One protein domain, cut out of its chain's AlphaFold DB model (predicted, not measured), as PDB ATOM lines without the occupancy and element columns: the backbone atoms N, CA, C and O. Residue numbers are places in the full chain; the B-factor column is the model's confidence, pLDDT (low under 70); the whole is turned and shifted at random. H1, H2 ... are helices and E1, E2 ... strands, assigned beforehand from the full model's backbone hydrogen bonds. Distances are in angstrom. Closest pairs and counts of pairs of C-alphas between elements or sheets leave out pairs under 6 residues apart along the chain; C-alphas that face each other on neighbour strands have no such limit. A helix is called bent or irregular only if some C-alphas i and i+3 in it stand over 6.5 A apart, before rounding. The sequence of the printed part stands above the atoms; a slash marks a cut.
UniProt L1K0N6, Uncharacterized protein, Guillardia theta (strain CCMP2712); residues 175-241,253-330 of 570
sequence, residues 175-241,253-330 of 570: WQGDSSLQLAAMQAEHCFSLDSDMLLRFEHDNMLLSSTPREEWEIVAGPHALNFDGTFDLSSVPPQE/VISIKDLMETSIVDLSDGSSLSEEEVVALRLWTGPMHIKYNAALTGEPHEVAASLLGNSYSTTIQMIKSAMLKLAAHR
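AT A GLANCE: This is residues 175 to 241 and 253 to 330 of the 570 residues of an uncharacterized protein of Guillardia theta (strain CCMP2712) (UniProt L1K0N6). What does the model look like? Four helices, H1, H2, H3 and H6, pack round H4a, the first arm of a sharply bent helix, and H6 crosses that arm. At one end of the domain the second arm, H4b, turns off and packs with the short helix H5, near the tiny strands E1 and E2. What is it made of, and how large is it? The printed part has 145 residues and is mostly helix, with six named helices and two named strands in the order H1, E1, E2, H2, H3, H4, H5, H6. It is compact, with a radius of gyration of the C-alphas of 15.0 A and spans of 42 by 33 by 31 A.

IN THESE COORDINATES: Where do the first elements lie? H1 is residues 179 to 191, 18.1 A long, beginning at C-alpha 179 (-11.542, 29.549, 9.817). Strands E1, residues 202 to 204, and E2, residues 209 to 211, precede H2, residues 213 to 220, 10.6 A long. What follows the cut? H3 is residues 256 to 260. H4, residues 275 to 297, was assigned as one helix by its hydrogen bonds but is bent, with C-alphas 285 and 288 7.6 A apart; its arms are H4a, residues 275 to 285, 15.3 A, and H4b, residues 288 to 297, 14.3 A. H5 is residues 301 to 306, and H6, residues 313 to 329, runs 24.8 A to C-alpha 329 (10.173, 27.527, 13.079).

HOW THE PARTS SIT: What touches the hub, H4? H6, with residues 315 to 322 alone, touches H4a about perpendicular at 83 degrees, the closest C-alphas being Glu 277 and Met 318, 5.0 A apart. H1, with residues 179 to 183 alone, touches H4a at a shallow tilt of 31 degrees, the same way, closest at C-alphas Leu 183 and Glu 276, 5.6 A. H2 touches H4a at C-alphas Val 220 and Leu 283, 6.7 A, and H3 touches it at Ile 256 and Val 279, 7.2 A. What of the other end? H4b stands at 88 degrees to H4a and touches H5, closest at C-alphas Ala 294 and Ala 304, 4.9 A. E1 and E2 meet only at a point, where C-alphas 203 and 210 face each other at 4.3 A. Are the helix backbones complete? In H1, H2, H3, H4a, H4b, H5 and H6 every O i to N i+4 pair is within hydrogen-bond range.

THE WHOLE: How far does it reach? The two C-alphas farthest apart, Leu 199 and Asp 269, are 45.0 A apart. Where is it cut or loosely linked? Residues 242 to 252 are not printed, and C-alphas 241 and 253 are 8.1 A apart across the cut; the link from H3 to H4 is long. Where is confidence low? Mean pLDDT of the printed part is 87.0, with 175 to 177, 198, 205 to 207 and 236 to 241 under 70.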
ATOM      1  N   TRP A 175     -10.311  19.829  10.810       47.56
ATOM      2  CA  TRP A 175      -9.517  20.918  11.397       47.56
ATOM      3  C   TRP A 175      -8.868  21.848  10.364       47.56
ATOM      4  O   TRP A 175      -8.291  22.860  10.745       47.56
ATOM      5  N   GLN A 176      -8.959  21.530   9.071       51.12
ATOM      6  CA  GLN A 176      -8.665  22.473   7.985       51.12
ATOM      7  C   GLN A 176      -9.940  23.173   7.479       51.12
ATOM      8  O   GLN A 176      -9.890  23.842   6.450       51.12
ATOM      9  N   GLY A 177     -11.079  22.969   8.157       54.22
ATOM     10  CA  GLY A 177     -12.352  23.607   7.831       54.22
ATOM     11  C   GLY A 177     -12.298  25.129   7.952       54.22
ATOM     12  O   GLY A 177     -11.348  25.674   8.512       54.22
ATOM     13  N   ASP A 178     -13.323  25.790   7.406       72.12
ATOM     14  CA  ASP A 178     -13.456  27.249   7.386       72.12
ATOM     15  C   ASP A 178     -13.052  27.867   8.731       72.12
ATOM     16  O   ASP A 178     -13.611  27.529   9.779       72.12
ATOM     17  N   SER A 179     -12.076  28.779   8.684       74.69
ATOM     18  CA  SER A 179     -11.542  29.549   9.817       74.69
ATOM     19  C   SER A 179     -12.652  30.096  10.725       74.69
ATOM     20  O   SER A 179     -12.604  29.990  11.953       74.69
ATOM     21  N   SER A 180     -13.751  30.544  10.111       80.81
ATOM     22  CA  SER A 180     -14.945  31.034  10.804       80.81
ATOM     23  C   SER A 180     -15.546  30.042  11.805       80.81
ATOM     24  O   SER A 180     -16.010  30.459  12.867       80.81
ATOM     25  N   LEU A 181     -15.522  28.734  11.524       90.56
ATOM     26  CA  LEU A 181     -16.116  27.724  12.400       90.56
ATOM     27  C   LEU A 181     -15.304  27.539  13.686       90.56
ATOM     28  O   LEU A 181     -15.878  27.369  14.761       90.56
ATOM     29  N   GLN A 182     -13.974  27.589  13.588       93.75
ATOM     30  CA  GLN A 182     -13.081  27.430  14.738       93.75
ATOM     31  C   GLN A 182     -13.198  28.620  15.684       93.75
ATOM     32  O   GLN A 182     -13.398  28.429  16.885       93.75
ATOM     33  N   LEU A 183     -13.170  29.842  15.149       92.75
ATOM     34  CA  LEU A 183     -13.386  31.044  15.948       92.75
ATOM     35  C   LEU A 183     -14.800  31.087  16.556       92.75
ATOM     36  O   LEU A 183     -14.940  31.462  17.719       92.75
ATOM     37  N   ALA A 184     -15.840  30.648  15.835       93.38
ATOM     38  CA  ALA A 184     -17.199  30.553  16.380       93.38
ATOM     39  C   ALA A 184     -17.304  29.528  17.524       93.38
ATOM     40  O   ALA A 184     -17.942  29.797  18.545       93.38
ATOM     41  N   ALA A 185     -16.649  28.372  17.397       95.06
ATOM     42  CA  ALA A 185     -16.592  27.370  18.459       95.06
ATOM     43  C   ALA A 185     -15.825  27.887  19.687       95.06
ATOM     44  O   ALA A 185     -16.303  27.752  20.813       95.06
ATOM     45  N   MET A 186     -14.693  28.571  19.486       96.75
ATOM     46  CA  MET A 186     -13.978  29.238  20.576       96.75
ATOM     47  C   MET A 186     -14.837  30.326  21.236       96.75
ATOM     48  O   MET A 186     -14.865  30.425  22.463       96.75
ATOM     49  N   GLN A 187     -15.593  31.105  20.458       95.19
ATOM     50  CA  GLN A 187     -16.530  32.086  21.001       95.19
ATOM     51  C   GLN A 187     -17.603  31.405  21.852       95.19
ATOM     52  O   GLN A 187     -17.920  31.900  22.930       95.19
ATOM     53  N   ALA A 188     -18.137  30.261  21.421       95.56
ATOM     54  CA  ALA A 188     -19.116  29.516  22.202       95.56
ATOM     55  C   ALA A 188     -18.555  29.013  23.536       95.56
ATOM     56  O   ALA A 188     -19.215  29.149  24.572       95.56
ATOM     57  N   GLU A 189     -17.307  28.542  23.541       97.12
ATOM     58  CA  GLU A 189     -16.593  28.172  24.767       97.12
ATOM     59  C   GLU A 189     -16.457  29.362  25.733       97.12
ATOM     60  O   GLU A 189     -16.569  29.177  26.938       97.12
ATOM     61  N   HIS A 190     -16.269  30.592  25.245       96.62
ATOM     62  CA  HIS A 190     -15.990  31.754  26.107       96.62
ATOM     63  C   HIS A 190     -17.195  32.633  26.434       96.62
ATOM     64  O   HIS A 190     -17.172  33.358  27.426       96.62
ATOM     65  N   CYS A 191     -18.206  32.635  25.571       95.12
ATOM     66  CA  CYS A 191     -19.328  33.566  25.631       95.12
ATOM     67  C   CYS A 191     -20.670  32.877  25.875       95.12
ATOM     68  O   CYS A 191     -21.629  33.565  26.216       95.12
ATOM     69  N   PHE A 192     -20.796  31.568  25.665       94.94
ATOM     70  CA  PHE A 192     -22.088  30.874  25.787       94.94
ATOM     71  C   PHE A 192     -22.055  29.691  26.755       94.94
ATOM     72  O   PHE A 192     -23.098  29.107  27.042       94.94
ATOM     73  N   SER A 193     -20.885  29.366  27.300       95.25
ATOM     74  CA  SER A 193     -20.748  28.319  28.309       95.25
ATOM     75  C   SER A 193     -21.210  28.804  29.684       95.25
ATOM     76  O   SER A 193     -21.173  29.997  29.982       95.25
ATOM     77  N   LEU A 194     -21.619  27.877  30.552       94.94
ATOM     78  CA  LEU A 194     -22.149  28.202  31.886       94.94
ATOM     79  C   LEU A 194     -21.165  29.002  32.758       94.94
ATOM     80  O   LEU A 194     -21.587  29.747  33.637       94.94
ATOM     81  N   ASP A 195     -19.862  28.878  32.509       94.44
ATOM     82  CA  ASP A 195     -18.806  29.576  33.241       94.44
ATOM     83  C   ASP A 195     -18.375  30.917  32.614       94.44
ATOM     84  O   ASP A 195     -17.403  31.526  33.072       94.44
ATOM     85  N   SER A 196     -19.086  31.377  31.575       93.81
ATOM     86  CA  SER A 196     -18.786  32.607  30.822       93.81
ATOM     87  C   SER A 196     -19.193  33.891  31.560       93.81
ATOM     88  O   SER A 196     -18.640  34.962  31.293       93.81
ATOM     89  N   ASP A 197     -20.153  33.801  32.483       85.88
ATOM     90  CA  ASP A 197     -20.830  34.962  33.067       85.88
ATOM     91  C   ASP A 197     -20.209  35.477  34.382       85.88
ATOM     92  O   ASP A 197     -19.448  34.800  35.075       85.88
ATOM     93  N   MET A 198     -20.571  36.721  34.736       64.19
ATOM     94  CA  MET A 198     -19.996  37.540  35.823       64.19
ATOM     95  C   MET A 198     -19.948  36.905  37.212       64.19
ATOM     96  O   MET A 198     -19.154  37.348  38.040       64.19
ATOM     97  N   LEU A 199     -20.782  35.906  37.489       76.81
ATOM     98  CA  LEU A 199     -20.830  35.284  38.811       76.81
ATOM     99  C   LEU A 199     -19.596  34.417  39.097       76.81
ATOM    100  O   LEU A 199     -19.280  34.188  40.259       76.81
ATOM    101  N   LEU A 200     -18.874  33.988  38.058       78.75
ATOM    102  CA  LEU A 200     -17.692  33.130  38.162       78.75
ATOM    103  C   LEU A 200     -16.431  33.870  37.730       78.75
ATOM    104  O   LEU A 200     -15.641  33.406  36.904       78.75
ATOM    105  N   ARG A 201     -16.253  35.063  38.303       87.69
ATOM    106  CA  ARG A 201     -15.013  35.810  38.145       87.69
ATOM    107  C   ARG A 201     -13.870  35.038  38.787       87.69
ATOM    108  O   ARG A 201     -13.922  34.715  39.968       87.69
ATOM    109  N   PHE A 202     -12.831  34.787  38.008       85.00
ATOM    110  CA  PHE A 202     -11.596  34.210  38.509       85.00
ATOM    111  C   PHE A 202     -10.579  35.329  38.722       85.00
ATOM    112  O   PHE A 202     -10.444  36.240  37.896       85.00
ATOM    113  N   GLU A 203      -9.904  35.289  39.864       82.12
ATOM    114  CA  GLU A 203      -8.790  36.177  40.161       82.12
ATOM    115  C   GLU A 203      -7.497  35.535  39.690       82.12
ATOM    116  O   GLU A 203      -7.303  34.326  39.776       82.12
ATOM    117  N   HIS A 204      -6.624  36.363  39.137       74.94
ATOM    118  CA  HIS A 204      -5.318  35.924  38.702       74.94
ATOM    119  C   HIS A 204      -4.260  36.524  39.624       74.94
ATOM    120  O   HIS A 204      -4.062  37.745  39.616       74.94
ATOM    121  N   ASP A 205      -3.510  35.666  40.315       68.94
ATOM    122  CA  ASP A 205      -2.529  36.040  41.345       68.94
ATOM    123  C   ASP A 205      -1.535  37.106  40.868       68.94
ATOM    124  O   ASP A 205      -1.291  38.105  41.538       68.94
ATOM    125  N   ASN A 206      -1.032  36.965  39.638       64.81
ATOM    126  CA  ASN A 206      -0.045  37.904  39.089       64.81
ATOM    127  C   ASN A 206      -0.623  39.215  38.529       64.81
ATOM    128  O   ASN A 206       0.143  40.083  38.117       64.81
ATOM    129  N   MET A 207      -1.945  39.354  38.430       63.19
ATOM    130  CA  MET A 207      -2.569  40.490  37.744       63.19
ATOM    131  C   MET A 207      -3.459  41.326  38.658       63.19
ATOM    132  O   MET A 207      -3.778  42.441  38.263       63.19
ATOM    133  N   LEU A 208      -3.866  40.826  39.836       72.19
ATOM    134  CA  LEU A 208      -4.846  41.488  40.721       72.19
ATOM    135  C   LEU A 208      -6.112  41.948  39.966       72.19
ATOM    136  O   LEU A 208      -6.772  42.918  40.337       72.19
ATOM    137  N   LEU A 209      -6.420  41.272  38.858       78.31
ATOM    138  CA  LEU A 209      -7.536  41.567  37.976       78.31
ATOM    139  C   LEU A 209      -8.444  40.347  37.996       78.31
ATOM    140  O   LEU A 209      -8.047  39.276  37.532       78.31
ATOM    141  N   SER A 210      -9.654  40.523  38.521       88.25
ATOM    142  CA  SER A 210     -10.721  39.538  38.375       88.25
ATOM    143  C   SER A 210     -11.262  39.592  36.951       88.25
ATOM    144  O   SER A 210     -11.342  40.676  36.371       88.25
ATOM    145  N   SER A 211     -11.588  38.450  36.346       91.81
ATOM    146  CA  SER A 211     -12.153  38.396  34.996       91.81
ATOM    147  C   SER A 211     -13.105  37.245  34.768       91.81
ATOM    148  O   SER A 211     -13.142  36.315  35.563       91.81
ATOM    149  N   THR A 212     -13.855  37.310  33.673       94.69
ATOM    150  CA  THR A 212     -14.649  36.192  33.162       94.69
ATOM    151  C   THR A 212     -14.116  35.746  31.799       94.69
ATOM    152  O   THR A 212     -13.439  36.528  31.123       94.69
ATOM    153  N   PRO A 213     -14.428  34.513  31.360       95.88
ATOM    154  CA  PRO A 213     -14.108  34.065  30.007       95.88
ATOM    155  C   PRO A 213     -14.657  34.991  28.923       95.88
ATOM    156  O   PRO A 213     -13.925  35.319  27.990       95.88
ATOM    157  N   ARG A 214     -15.891  35.487  29.093       95.44
ATOM    158  CA  ARG A 214     -16.512  36.438  28.165       95.44
ATOM    159  C   ARG A 214     -15.742  37.753  28.113       95.44
ATOM    160  O   ARG A 214     -15.438  38.238  27.034       95.44
ATOM    161  N   GLU A 215     -15.390  38.314  29.268       92.88
ATOM    162  CA  GLU A 215     -14.661  39.584  29.332       92.88
ATOM    163  C   GLU A 215     -13.263  39.463  28.704       92.88
ATOM    164  O   GLU A 215     -12.841  40.361  27.981       92.88
ATOM    165  N   GLU A 216     -12.540  38.359  28.928       93.56
ATOM    166  CA  GLU A 216     -11.250  38.135  28.256       93.56
ATOM    167  C   GLU A 216     -11.416  37.894  26.748       93.56
ATOM    168  O   GLU A 216     -10.595  38.385  25.973       93.56
ATOM    169  N   TRP A 217     -12.485  37.221  26.311       94.31
ATOM    170  CA  TRP A 217     -12.817  37.100  24.890       94.31
ATOM    171  C   TRP A 217     -13.061  38.461  24.247       94.31
ATOM    172  O   TRP A 217     -12.441  38.783  23.238       94.31
ATOM    173  N   GLU A 218     -13.902  39.296  24.851       91.69
ATOM    174  CA  GLU A 218     -14.207  40.639  24.352       91.69
ATOM    175  C   GLU A 218     -12.964  41.538  24.301       91.69
ATOM    176  O   GLU A 218     -12.830  42.347  23.387       91.69
ATOM    177  N   ILE A 219     -12.029  41.381  25.244       89.50
ATOM    178  CA  ILE A 219     -10.750  42.108  25.242       89.50
ATOM    179  C   ILE A 219      -9.840  41.655  24.091       89.50
ATOM    180  O   ILE A 219      -9.109  42.477  23.538       89.50
ATOM    181  N   VAL A 220      -9.831  40.360  23.765       91.56
ATOM    182  CA  VAL A 220      -8.907  39.782  22.777       91.56
ATOM    183  C   VAL A 220      -9.467  39.827  21.359       91.56
ATOM    184  O   VAL A 220      -8.783  40.290  20.451       91.56
ATOM    185  N   ALA A 221     -10.683  39.324  21.173       91.69
ATOM    186  CA  ALA A 221     -11.331  39.155  19.879       91.69
ATOM    187  C   ALA A 221     -12.351  40.263  19.572       91.69
ATOM    188  O   ALA A 221     -12.730  40.430  18.418       91.69
ATOM    189  N   GLY A 222     -12.779  41.035  20.577       88.81
ATOM    190  CA  GLY A 222     -13.818  42.057  20.440       88.81
ATOM    191  C   GLY A 222     -15.237  41.530  20.711       88.81
ATOM    192  O   GLY A 222     -15.509  40.337  20.567       88.81
ATOM    193  N   PRO A 223     -16.185  42.414  21.079       83.00
ATOM    194  CA  PRO A 223     -17.577  42.038  21.361       83.00
ATOM    195  C   PRO A 223     -18.358  41.581  20.118       83.00
ATOM    196  O   PRO A 223     -19.376  40.903  20.238       83.00
ATOM    197  N   HIS A 224     -17.877  41.943  18.927       76.56
ATOM    198  CA  HIS A 224     -18.505  41.651  17.635       76.56
ATOM    199  C   HIS A 224     -17.560  40.904  16.701       76.56
ATOM    200  O   HIS A 224     -17.632  41.069  15.490       76.56
ATOM    201  N   ALA A 225     -16.662  40.101  17.274       77.25
ATOM    202  CA  ALA A 225     -15.661  39.376  16.510       77.25
ATOM    203  C   ALA A 225     -16.295  38.563  15.366       77.25
ATOM    204  O   ALA A 225     -15.798  38.610  14.249       77.25
ATOM    205  N   LEU A 226     -17.433  37.910  15.637       80.00
ATOM    206  CA  LEU A 226     -18.281  37.256  14.643       80.00
ATOM    207  C   LEU A 226     -19.379  38.222  14.162       80.00
ATOM    208  O   LEU A 226     -20.254  38.623  14.937       80.00
ATOM    209  N   ASN A 227     -19.364  38.553  12.875       80.25
ATOM    210  CA  ASN A 227     -20.439  39.273  12.201       80.25
ATOM    211  C   ASN A 227     -21.672  38.374  12.000       80.25
ATOM    212  O   ASN A 227     -21.595  37.146  12.021       80.25
ATOM    213  N   PHE A 228     -22.832  38.984  11.736       76.00
ATOM    214  CA  PHE A 228     -24.083  38.252  11.472       76.00
ATOM    215  C   PHE A 228     -24.021  37.314  10.257       76.00
ATOM    216  O   PHE A 228     -24.819  36.384  10.166       76.00
ATOM    217  N   ASP A 229     -23.108  37.564   9.321       80.00
ATOM    218  CA  ASP A 229     -22.878  36.732   8.139       80.00
ATOM    219  C   ASP A 229     -21.889  35.579   8.393       80.00
ATOM    220  O   ASP A 229     -21.560  34.835   7.471       80.00
ATOM    221  N   GLY A 230     -21.422  35.420   9.635       74.06
ATOM    222  CA  GLY A 230     -20.445  34.410  10.023       74.06
ATOM    223  C   GLY A 230     -18.999  34.777   9.687       74.06
ATOM    224  O   GLY A 230     -18.102  33.975   9.944       74.06
ATOM    225  N   THR A 231     -18.746  35.964   9.125       79.81
ATOM    226  CA  THR A 231     -17.378  36.446   8.911       79.81
ATOM    227  C   THR A 231     -16.787  36.941  10.219       79.81
ATOM    228  O   THR A 231     -17.480  37.549  11.036       79.81
ATOM    229  N   PHE A 232     -15.501  36.678  10.432       76.81
ATOM    230  CA  PHE A 232     -14.784  37.265  11.553       76.81
ATOM    231  C   PHE A 232     -14.124  38.566  11.107       76.81
ATOM    232  O   PHE A 232     -13.333  38.567  10.167       76.81
ATOM    233  N   ASP A 233     -14.453  39.675  11.766       81.94
ATOM    234  CA  ASP A 233     -13.785  40.954  11.534       81.94
ATOM    235  C   ASP A 233     -12.949  41.340  12.751       81.94
ATOM    236  O   ASP A 233     -13.356  42.113  13.623       81.94
ATOM    237  N   LEU A 234     -11.727  40.817  12.783       73.44
ATOM    238  CA  LEU A 234     -10.743  41.130  13.816       73.44
ATOM    239  C   LEU A 234     -10.150  42.539  13.672       73.44
ATOM    240  O   LEU A 234      -9.447  43.000  14.573       73.44
ATOM    241  N   SER A 235     -10.439  43.249  12.575       70.81
ATOM    242  CA  SER A 235     -10.062  44.656  12.415       70.81
ATOM    243  C   SER A 235     -10.983  45.599  13.191       70.81
ATOM    244  O   SER A 235     -10.602  46.735  13.476       70.81
ATOM    245  N   SER A 236     -12.163  45.111  13.584       66.50
ATOM    246  CA  SER A 236     -13.146  45.868  14.358       66.50
ATOM    247  C   SER A 236     -12.778  46.032  15.832       66.50
ATOM    248  O   SER A 236     -13.410  46.840  16.510       66.50
ATOM    249  N   VAL A 237     -11.770  45.307  16.338       66.56
ATOM    250  CA  VAL A 237     -11.305  45.434  17.725       66.56
ATOM    251  C   VAL A 237     -10.551  46.754  17.851       66.56
ATOM    252  O   VAL A 237      -9.407  46.839  17.390       66.56
ATOM    253  N   PRO A 238     -11.142  47.805  18.454       58.03
ATOM    254  CA  PRO A 238     -10.415  49.047  18.602       58.03
ATOM    255  C   PRO A 238      -9.208  48.765  19.502       58.03
ATOM    256  O   PRO A 238      -9.371  48.108  20.540       58.03
ATOM    257  N   PRO A 239      -8.002  49.243  19.153       62.41
ATOM    258  CA  PRO A 239      -6.897  49.218  20.093       62.41
ATOM    259  C   PRO A 239      -7.383  49.901  21.372       62.41
ATOM    260  O   PRO A 239      -7.785  51.067  21.350       62.41
ATOM    261  N   GLN A 240      -7.431  49.156  22.481       62.53
ATOM    262  CA  GLN A 240      -7.793  49.734  23.769       62.53
ATOM    263  C   GLN A 240      -6.639  50.627  24.219       62.53
ATOM    264  O   GLN A 240      -5.738  50.212  24.950       62.53
ATOM    265  N   GLU A 241      -6.646  51.868  23.745       52.53
ATOM    266  CA  GLU A 241      -5.837  52.926  24.317       52.53
ATOM    267  C   GLU A 241      -6.331  53.156  25.747       52.53
ATOM    268  O   GLU A 241      -7.534  53.191  26.006       52.53
ATOM    269  N   VAL A 253      -3.517  46.232  24.520       74.12
ATOM    270  CA  VAL A 253      -3.746  45.119  23.598       74.12
ATOM    271  C   VAL A 253      -3.380  45.588  22.197       74.12
ATOM    272  O   VAL A 253      -4.005  46.496  21.665       74.12
ATOM    273  N   ILE A 254      -2.314  45.002  21.647       84.12
ATOM    274  CA  ILE A 254      -1.990  45.114  20.220       84.12
ATOM    275  C   ILE A 254      -3.146  44.450  19.468       84.12
ATOM    276  O   ILE A 254      -3.560  43.359  19.877       84.12
ATOM    277  N   SER A 255      -3.681  45.100  18.431       86.50
ATOM    278  CA  SER A 255      -4.796  44.526  17.676       86.50
ATOM    279  C   SER A 255      -4.376  43.196  17.042       86.50
ATOM    280  O   SER A 255      -3.198  42.989  16.736       86.50
ATOM    281  N   ILE A 256      -5.321  42.270  16.856       89.31
ATOM    282  CA  ILE A 256      -4.998  40.987  16.216       89.31
ATOM    283  C   ILE A 256      -4.471  41.229  14.801       89.31
ATOM    284  O   ILE A 256      -3.480  40.619  14.422       89.31
ATOM    285  N   LYS A 257      -5.040  42.196  14.073       89.19
ATOM    286  CA  LYS A 257      -4.538  42.623  12.764       89.19
ATOM    287  C   LYS A 257      -3.054  43.010  12.809       89.19
ATOM    288  O   LYS A 257      -2.268  42.470  12.038       89.19
ATOM    289  N   ASP A 258      -2.657  43.868  13.748       89.56
ATOM    290  CA  ASP A 258      -1.252  44.274  13.879       89.56
ATOM    291  C   ASP A 258      -0.354  43.084  14.255       89.56
ATOM    292  O   ASP A 258       0.794  43.019  13.825       89.56
ATOM    293  N   LEU A 259      -0.856  42.128  15.052       89.75
ATOM    294  CA  LEU A 259      -0.132  40.891  15.368       89.75
ATOM    295  C   LEU A 259       0.056  40.009  14.131       89.75
ATOM    296  O   LEU A 259       1.155  39.485  13.941       89.75
ATOM    297  N   MET A 260      -0.973  39.876  13.292       90.62
ATOM    298  CA  MET A 260      -0.913  39.120  12.036       90.62
ATOM    299  C   MET A 260       0.106  39.714  11.057       90.62
ATOM    300  O   MET A 260       0.744  38.974  10.316       90.62
ATOM    301  N   GLU A 261       0.319  41.030  11.095       90.00
ATOM    302  CA  GLU A 261       1.329  41.728  10.287       90.00
ATOM    303  C   GLU A 261       2.764  41.565  10.832       90.00
ATOM    304  O   GLU A 261       3.736  41.958  10.178       90.00
ATOM    305  N   THR A 262       2.946  40.978  12.023       89.12
ATOM    306  CA  THR A 262       4.289  40.736  12.563       89.12
ATOM    307  C   THR A 262       4.967  39.534  11.911       89.12
ATOM    308  O   THR A 262       4.366  38.486  11.681       89.12
ATOM    309  N   SER A 263       6.292  39.613  11.763       85.81
ATOM    310  CA  SER A 263       7.130  38.510  11.265       85.81
ATOM    311  C   SER A 263       7.177  37.276  12.185       85.81
ATOM    312  O   SER A 263       7.968  36.366  11.959       85.81
ATOM    313  N   ILE A 264       6.446  37.284  13.303       83.12
ATOM    314  CA  ILE A 264       6.306  36.126  14.195       83.12
ATOM    315  C   ILE A 264       5.162  35.229  13.715       83.12
ATOM    316  O   ILE A 264       5.225  34.021  13.925       83.12
ATOM    317  N   VAL A 265       4.141  35.820  13.089       85.94
ATOM    318  CA  VAL A 265       2.988  35.117  12.522       85.94
ATOM    319  C   VAL A 265       3.292  34.619  11.115       85.94
ATOM    320  O   VAL A 265       2.915  33.497  10.782       85.94
ATOM    321  N   ASP A 266       4.005  35.419  10.318       86.62
ATOM    322  CA  ASP A 266       4.490  35.008   9.001       86.62
ATOM    323  C   ASP A 266       5.735  34.124   9.145       86.62
ATOM    324  O   ASP A 266       6.868  34.591   9.309       86.62
ATOM    325  N   LEU A 267       5.501  32.815   9.173       81.94
ATOM    326  CA  LEU A 267       6.548  31.816   9.286       81.94
ATOM    327  C   LEU A 267       7.188  31.588   7.911       81.94
ATOM    328  O   LEU A 267       6.516  31.316   6.921       81.94
ATOM    329  N   SER A 268       8.519  31.685   7.850       78.25
ATOM    330  CA  SER A 268       9.293  31.743   6.599       78.25
ATOM    331  C   SER A 268       9.134  30.546   5.649       78.25
ATOM    332  O   SER A 268       9.562  30.631   4.501       78.25
ATOM    333  N   ASP A 269       8.591  29.420   6.114       80.56
ATOM    334  CA  ASP A 269       8.337  28.233   5.288       80.56
ATOM    335  C   ASP A 269       6.947  28.230   4.618       80.56
ATOM    336  O   ASP A 269       6.598  27.268   3.932       80.56
ATOM    337  N   GLY A 270       6.167  29.301   4.799       78.62
ATOM    338  CA  GLY A 270       4.801  29.435   4.300       78.62
ATOM    339  C   GLY A 270       3.721  28.912   5.252       78.62
ATOM    340  O   GLY A 270       2.546  28.940   4.887       78.62
ATOM    341  N   SER A 271       4.067  28.445   6.457       85.62
ATOM    342  CA  SER A 271       3.099  28.006   7.471       85.62
ATOM    343  C   SER A 271       2.734  29.124   8.448       85.62
ATOM    344  O   SER A 271       3.080  29.093   9.623       85.62
ATOM    345  N   SER A 272       2.002  30.138   7.994       92.44
ATOM    346  CA  SER A 272       1.549  31.195   8.901       92.44
ATOM    347  C   SER A 272       0.659  30.660  10.035       92.44
ATOM    348  O   SER A 272      -0.038  29.638   9.907       92.44
ATOM    349  N   LEU A 273       0.691  31.355  11.178       94.19
ATOM    350  CA  LEU A 273      -0.352  31.163  12.185       94.19
ATOM    351  C   LEU A 273      -1.682  31.660  11.621       94.19
ATOM    352  O   LEU A 273      -1.728  32.694  10.952       94.19
ATOM    353  N   SER A 274      -2.750  30.916  11.883       93.75
ATOM    354  CA  SER A 274      -4.100  31.358  11.560       93.75
ATOM    355  C   SER A 274      -4.589  32.394  12.578       93.75
ATOM    356  O   SER A 274      -4.011  32.560  13.657       93.75
ATOM    357  N   GLU A 275      -5.658  33.110  12.249       92.94
ATOM    358  CA  GLU A 275      -6.232  34.115  13.145       92.94
ATOM    359  C   GLU A 275      -6.737  33.483  14.454       92.94
ATOM    360  O   GLU A 275      -6.484  34.007  15.540       92.94
ATOM    361  N   GLU A 276      -7.357  32.305  14.360       94.75
ATOM    362  CA  GLU A 276      -7.810  31.459  15.472       94.75
ATOM    363  C   GLU A 276      -6.651  31.162  16.427       94.75
ATOM    364  O   GLU A 276      -6.765  31.310  17.643       94.75
ATOM    365  N   GLU A 277      -5.513  30.749  15.866       96.06
ATOM    366  CA  GLU A 277      -4.306  30.390  16.600       96.06
ATOM    367  C   GLU A 277      -3.727  31.601  17.335       96.06
ATOM    368  O   GLU A 277      -3.337  31.492  18.502       96.06
ATOM    369  N   VAL A 278      -3.713  32.773  16.694       94.88
ATOM    370  CA  VAL A 278      -3.258  34.022  17.316       94.88
ATOM    371  C   VAL A 278      -4.204  34.461  18.435       94.88
ATOM    372  O   VAL A 278      -3.730  34.810  19.523       94.88
ATOM    373  N   VAL A 279      -5.522  34.382  18.230       94.94
ATOM    374  CA  VAL A 279      -6.532  34.651  19.268       94.94
ATOM    375  C   VAL A 279      -6.360  33.692  20.449       94.94
ATOM    376  O   VAL A 279      -6.301  34.134  21.598       94.94
ATOM    377  N   ALA A 280      -6.191  32.396  20.189       96.62
ATOM    378  CA  ALA A 280      -6.035  31.378  21.223       96.62
ATOM    379  C   ALA A 280      -4.744  31.579  22.040       96.62
ATOM    380  O   ALA A 280      -4.771  31.541  23.272       96.62
ATOM    381  N   LEU A 281      -3.617  31.884  21.384       95.88
ATOM    382  CA  LEU A 281      -2.366  32.248  22.061       95.88
ATOM    383  C   LEU A 281      -2.514  33.526  22.894       95.88
ATOM    384  O   LEU A 281      -1.940  33.639  23.984       95.88
ATOM    385  N   ARG A 282      -3.282  34.503  22.411       93.69
ATOM    386  CA  ARG A 282      -3.512  35.753  23.135       93.69
ATOM    387  C   ARG A 282      -4.360  35.529  24.386       93.69
ATOM    388  O   ARG A 282      -3.987  36.018  25.453       93.69
ATOM    389  N   LEU A 283      -5.424  34.737  24.286       94.88
ATOM    390  CA  LEU A 283      -6.215  34.313  25.441       94.88
ATOM    391  C   LEU A 283      -5.353  33.539  26.445       94.88
ATOM    392  O   LEU A 283      -5.359  33.851  27.638       94.88
ATOM    393  N   TRP A 284      -4.542  32.590  25.964       95.44
ATOM    394  CA  TRP A 284      -3.638  31.814  26.811       95.44
ATOM    395  C   TRP A 284      -2.629  32.697  27.533       95.44
ATOM    396  O   TRP A 284      -2.397  32.517  28.720       95.44
ATOM    397  N   THR A 285      -2.005  33.661  26.860       92.19
ATOM    398  CA  THR A 285      -1.025  34.551  27.508       92.19
ATOM    399  C   THR A 285      -1.662  35.484  28.541       92.19
ATOM    400  O   THR A 285      -0.975  35.920  29.470       92.19
ATOM    401  N   GLY A 286      -2.974  35.711  28.452       92.00
ATOM    402  CA  GLY A 286      -3.782  36.395  29.454       92.00
ATOM    403  C   GLY A 286      -4.138  35.543  30.686       92.00
ATOM    404  O   GLY A 286      -3.507  34.519  30.972       92.00
ATOM    405  N   PRO A 287      -5.150  35.978  31.458       92.62
ATOM    406  CA  PRO A 287      -5.630  35.273  32.646       92.62
ATOM    407  C   PRO A 287      -6.242  33.898  32.373       92.62
ATOM    408  O   PRO A 287      -6.235  33.050  33.261       92.62
ATOM    409  N   MET A 288      -6.755  33.662  31.161       94.88
ATOM    410  CA  MET A 288      -7.504  32.444  30.841       94.88
ATOM    411  C   MET A 288      -6.683  31.153  30.937       94.88
ATOM    412  O   MET A 288      -7.275  30.087  31.085       94.88
ATOM    413  N   HIS A 289      -5.343  31.209  30.935       94.25
ATOM    414  CA  HIS A 289      -4.542  29.993  31.118       94.25
ATOM    415  C   HIS A 289      -4.840  29.234  32.407       94.25
ATOM    416  O   HIS A 289      -4.666  28.023  32.411       94.25
ATOM    417  N   ILE A 290      -5.294  29.896  33.477       94.00
ATOM    418  CA  ILE A 290      -5.654  29.193  34.716       94.00
ATOM    419  C   ILE A 290      -6.819  28.232  34.435       94.00
ATOM    420  O   ILE A 290      -6.760  27.069  34.824       94.00
ATOM    421  N   LYS A 291      -7.833  28.680  33.680       95.25
ATOM    422  CA  LYS A 291      -8.969  27.840  33.280       95.25
ATOM    423  C   LYS A 291      -8.567  26.755  32.285       95.25
ATOM    424  O   LYS A 291      -8.987  25.616  32.442       95.25
ATOM    425  N   TYR A 292      -7.720  27.071  31.306       96.81
ATOM    426  CA  TYR A 292      -7.251  26.075  30.337       96.81
ATOM    427  C   TYR A 292      -6.380  24.992  30.983       96.81
ATOM    428  O   TYR A 292      -6.532  23.812  30.672       96.81
ATOM    429  N   ASN A 293      -5.504  25.374  31.915       95.00
ATOM    430  CA  ASN A 293      -4.729  24.429  32.711       95.00
ATOM    431  C   ASN A 293      -5.654  23.560  33.556       95.00
ATOM    432  O   ASN A 293      -5.548  22.343  33.481       95.00
ATOM    433  N   ALA A 294      -6.604  24.163  34.275       95.38
ATOM    434  CA  ALA A 294      -7.563  23.421  35.088       95.38
ATOM    435  C   ALA A 294      -8.435  22.466  34.258       95.38
ATOM    436  O   ALA A 294      -8.735  21.368  34.718       95.38
ATOM    437  N   ALA A 295      -8.796  22.837  33.026       96.38
ATOM    438  CA  ALA A 295      -9.532  21.970  32.109       96.38
ATOM    439  C   ALA A 295      -8.713  20.739  31.681       96.38
ATOM    440  O   ALA A 295      -9.275  19.662  31.491       96.38
ATOM    441  N   LEU A 296      -7.389  20.883  31.544       95.94
ATOM    442  CA  LEU A 296      -6.477  19.798  31.170       95.94
ATOM    443  C   LEU A 296      -6.096  18.903  32.352       95.94
ATOM    444  O   LEU A 296      -6.087  17.679  32.224       95.94
ATOM    445  N   THR A 297      -5.753  19.507  33.487       95.31
ATOM    446  CA  THR A 297      -5.154  18.807  34.631       95.31
ATOM    447  C   THR A 297      -6.173  18.408  35.691       95.31
ATOM    448  O   THR A 297      -5.887  17.528  36.499       95.31
ATOM    449  N   GLY A 298      -7.342  19.054  35.717       94.31
ATOM    450  CA  GLY A 298      -8.272  18.995  36.843       94.31
ATOM    451  C   GLY A 298      -7.828  19.823  38.055       94.31
ATOM    452  O   GLY A 298      -8.480  19.743  39.094       94.31
ATOM    453  N   GLU A 299      -6.755  20.618  37.934       91.50
ATOM    454  CA  GLU A 299      -6.122  21.344  39.041       91.50
ATOM    455  C   GLU A 299      -5.860  22.834  38.724       91.50
ATOM    456  O   GLU A 299      -5.468  23.166  37.602       91.50
ATOM    457  N   PRO A 300      -5.987  23.747  39.710       90.56
ATOM    458  CA  PRO A 300      -6.482  23.488  41.062       90.56
ATOM    459  C   PRO A 300      -7.968  23.094  41.046       90.56
ATOM    460  O   PRO A 300      -8.756  23.670  40.292       90.56
ATOM    461  N   HIS A 301      -8.349  22.123  41.884       90.69
ATOM    462  CA  HIS A 301      -9.711  21.571  41.942       90.69
ATOM    463  C   HIS A 301     -10.824  22.633  42.021       90.69
ATOM    464  O   HIS A 301     -11.882  22.456  41.421       90.69
ATOM    465  N   GLU A 302     -10.591  23.748  42.721       91.62
ATOM    466  CA  GLU A 302     -11.545  24.863  42.825       91.62
ATOM    467  C   GLU A 302     -11.813  25.524  41.466       91.62
ATOM    468  O   GLU A 302     -12.965  25.761  41.095       91.62
ATOM    469  N   VAL A 303     -10.756  25.762  40.681       91.69
ATOM    470  CA  VAL A 303     -10.896  26.321  39.332       91.69
ATOM    471  C   VAL A 303     -11.516  25.287  38.402       91.69
ATOM    472  O   VAL A 303     -12.416  25.642  37.648       91.69
ATOM    473  N   ALA A 304     -11.113  24.017  38.485       94.25
ATOM    474  CA  ALA A 304     -11.693  22.948  37.671       94.25
ATOM    475  C   ALA A 304     -13.204  22.780  37.925       94.25
ATOM    476  O   ALA A 304     -13.985  22.656  36.983       94.25
ATOM    477  N   ALA A 305     -13.641  22.864  39.185       93.75
ATOM    478  CA  ALA A 305     -15.057  22.862  39.545       93.75
ATOM    479  C   ALA A 305     -15.800  24.094  38.993       93.75
ATOM    480  O   ALA A 305     -16.954  23.984  38.577       93.75
ATOM    481  N   SER A 306     -15.130  25.252  38.926       93.69
ATOM    482  CA  SER A 306     -15.702  26.490  38.374       93.69
ATOM    483  C   SER A 306     -15.923  26.467  36.857       93.69
ATOM    484  O   SER A 306     -16.600  27.351  36.338       93.69
ATOM    485  N   LEU A 307     -15.386  25.473  36.137       94.94
ATOM    486  CA  LEU A 307     -15.568  25.350  34.685       94.94
ATOM    487  C   LEU A 307     -16.986  24.904  34.304       94.94
ATOM    488  O   LEU A 307     -17.377  25.047  33.151       94.94
ATOM    489  N   LEU A 308     -17.759  24.345  35.246       95.06
ATOM    490  CA  LEU A 308     -19.142  23.896  35.028       95.06
ATOM    491  C   LEU A 308     -19.319  22.995  33.786       95.06
ATOM    492  O   LEU A 308     -20.318  23.079  33.075       95.06
ATOM    493  N   GLY A 309     -18.336  22.129  33.523       94.75
ATOM    494  CA  GLY A 309     -18.330  21.211  32.377       94.75
ATOM    495  C   GLY A 309     -17.742  21.786  31.084       94.75
ATOM    496  O   GLY A 309     -17.606  21.046  30.111       94.75
ATOM    497  N   ASN A 310     -17.347  23.060  31.060       97.12
ATOM    498  CA  ASN A 310     -16.649  23.648  29.923       97.12
ATOM    499  C   ASN A 310     -15.207  23.128  29.833       97.12
ATOM    500  O   ASN A 310     -14.395  23.336  30.733       97.12
ATOM    501  N   SER A 311     -14.884  22.449  28.733       96.75
ATOM    502  CA  SER A 311     -13.565  21.850  28.510       96.75
ATOM    503  C   SER A 311     -12.617  22.730  27.698       96.75
ATOM    504  O   SER A 311     -11.438  22.397  27.609       96.75
ATOM    505  N   TYR A 312     -13.101  23.826  27.094       97.62
ATOM    506  CA  TYR A 312     -12.313  24.697  26.207       97.62
ATOM    507  C   TYR A 312     -11.560  23.944  25.093       97.62
ATOM    508  O   TYR A 312     -10.456  24.323  24.693       97.62
ATOM    509  N   SER A 313     -12.129  22.832  24.623       97.44
ATOM    510  CA  SER A 313     -11.467  21.869  23.740       97.44
ATOM    511  C   SER A 313     -10.921  22.478  22.443       97.44
ATOM    512  O   SER A 313      -9.779  22.208  22.066       97.44
ATOM    513  N   THR A 314     -11.699  23.339  21.789       97.62
ATOM    514  CA  THR A 314     -11.343  24.015  20.539       97.62
ATOM    515  C   THR A 314     -10.218  24.999  20.794       97.62
ATOM    516  O   THR A 314      -9.198  24.979  20.107       97.62
ATOM    517  N   THR A 315     -10.361  25.817  21.836       97.94
ATOM    518  CA  THR A 315      -9.363  26.824  22.196       97.94
ATOM    519  C   THR A 315      -8.024  26.188  22.558       97.94
ATOM    520  O   THR A 315      -6.981  26.605  22.055       97.94
ATOM    521  N   ILE A 316      -8.034  25.129  23.371       97.75
ATOM    522  CA  ILE A 316      -6.834  24.365  23.742       97.75
ATOM    523  C   ILE A 316      -6.183  23.733  22.509       97.75
ATOM    524  O   ILE A 316      -4.955  23.748  22.381       97.75
ATOM    525  N   GLN A 317      -6.980  23.205  21.581       96.81
ATOM    526  CA  GLN A 317      -6.462  22.633  20.343       96.81
ATOM    527  C   GLN A 317      -5.803  23.700  19.455       96.81
ATOM    528  O   GLN A 317      -4.731  23.440  18.903       96.81
ATOM    529  N   MET A 318      -6.371  24.909  19.372       97.25
ATOM    530  CA  MET A 318      -5.766  26.037  18.655       97.25
ATOM    531  C   MET A 318      -4.463  26.502  19.311       97.25
ATOM    532  O   MET A 318      -3.470  26.698  18.614       97.25
ATOM    533  N   ILE A 319      -4.404  26.571  20.647       96.75
ATOM    534  CA  ILE A 319      -3.156  26.849  21.383       96.75
ATOM    535  C   ILE A 319      -2.089  25.813  21.024       96.75
ATOM    536  O   ILE A 319      -0.965  26.168  20.667       96.75
ATOM    537  N   LYS A 320      -2.434  24.523  21.086       95.94
ATOM    538  CA  LYS A 320      -1.511  23.432  20.763       95.94
ATOM    539  C   LYS A 320      -1.018  23.518  19.317       95.94
ATOM    540  O   LYS A 320       0.183  23.372  19.091       95.94
ATOM    541  N   SER A 321      -1.916  23.762  18.364       95.06
ATOM    542  CA  SER A 321      -1.576  23.926  16.946       95.06
ATOM    543  C   SER A 321      -0.592  25.080  16.743       95.06
ATOM    544  O   SER A 321       0.497  24.882  16.194       95.06
ATOM    545  N   ALA A 322      -0.904  26.249  17.308       94.75
ATOM    546  CA  ALA A 322      -0.068  27.438  17.217       94.75
ATOM    547  C   ALA A 322       1.334  27.209  17.804       94.75
ATOM    548  O   ALA A 322       2.349  27.561  17.200       94.75
ATOM    549  N   MET A 323       1.411  26.564  18.970       93.62
ATOM    550  CA  MET A 323       2.680  26.243  19.622       93.62
ATOM    551  C   MET A 323       3.543  25.287  18.797       93.62
ATOM    552  O   MET A 323       4.756  25.479  18.723       93.62
ATOM    553  N   LEU A 324       2.944  24.275  18.164       92.56
ATOM    554  CA  LEU A 324       3.670  23.335  17.307       92.56
ATOM    555  C   LEU A 324       4.224  24.022  16.052       92.56
ATOM    556  O   LEU A 324       5.386  23.796  15.709       92.56
ATOM    557  N   LYS A 325       3.447  24.908  15.414       92.56
ATOM    558  CA  LYS A 325       3.913  25.711  14.269       92.56
ATOM    559  C   LYS A 325       5.079  26.626  14.651       92.56
ATOM    560  O   LYS A 325       6.107  26.642  13.969       92.56
ATOM    561  N   LEU A 326       4.972  27.319  15.789       90.00
ATOM    562  CA  LEU A 326       6.044  28.171  16.316       90.00
ATOM    563  C   LEU A 326       7.312  27.373  16.663       90.00
ATOM    564  O   LEU A 326       8.424  27.826  16.378       90.00
ATOM    565  N   ALA A 327       7.161  26.187  17.255       88.75
ATOM    566  CA  ALA A 327       8.277  25.314  17.614       88.75
ATOM    567  C   ALA A 327       8.996  24.732  16.388       88.75
ATOM    568  O   ALA A 327      10.213  24.572  16.418       88.75
ATOM    569  N   ALA A 328       8.275  24.457  15.296       87.44
ATOM    570  CA  ALA A 328       8.887  24.024  14.039       87.44
ATOM    571  C   ALA A 328       9.804  25.107  13.436       87.44
ATOM    572  O   ALA A 328      10.827  24.790  12.829       87.44
ATOM    573  N   HIS A 329       9.471  26.381  13.659       82.38
ATOM    574  CA  HIS A 329      10.173  27.527  13.079       82.38
ATOM    575  C   HIS A 329      11.354  28.015  13.887       82.38
ATOM    576  O   HIS A 329      12.382  28.430  13.345       82.38
ATOM    577  N   ARG A 330      11.215  27.993  15.206       75.00
ATOM    578  CA  ARG A 330      12.285  28.403  16.096       75.00
ATOM    579  C   ARG A 330      13.004  27.153  16.552       75.00
ATOM    580  O   ARG A 330      12.484  26.402  17.368       75.00
TER     581      ARG A 330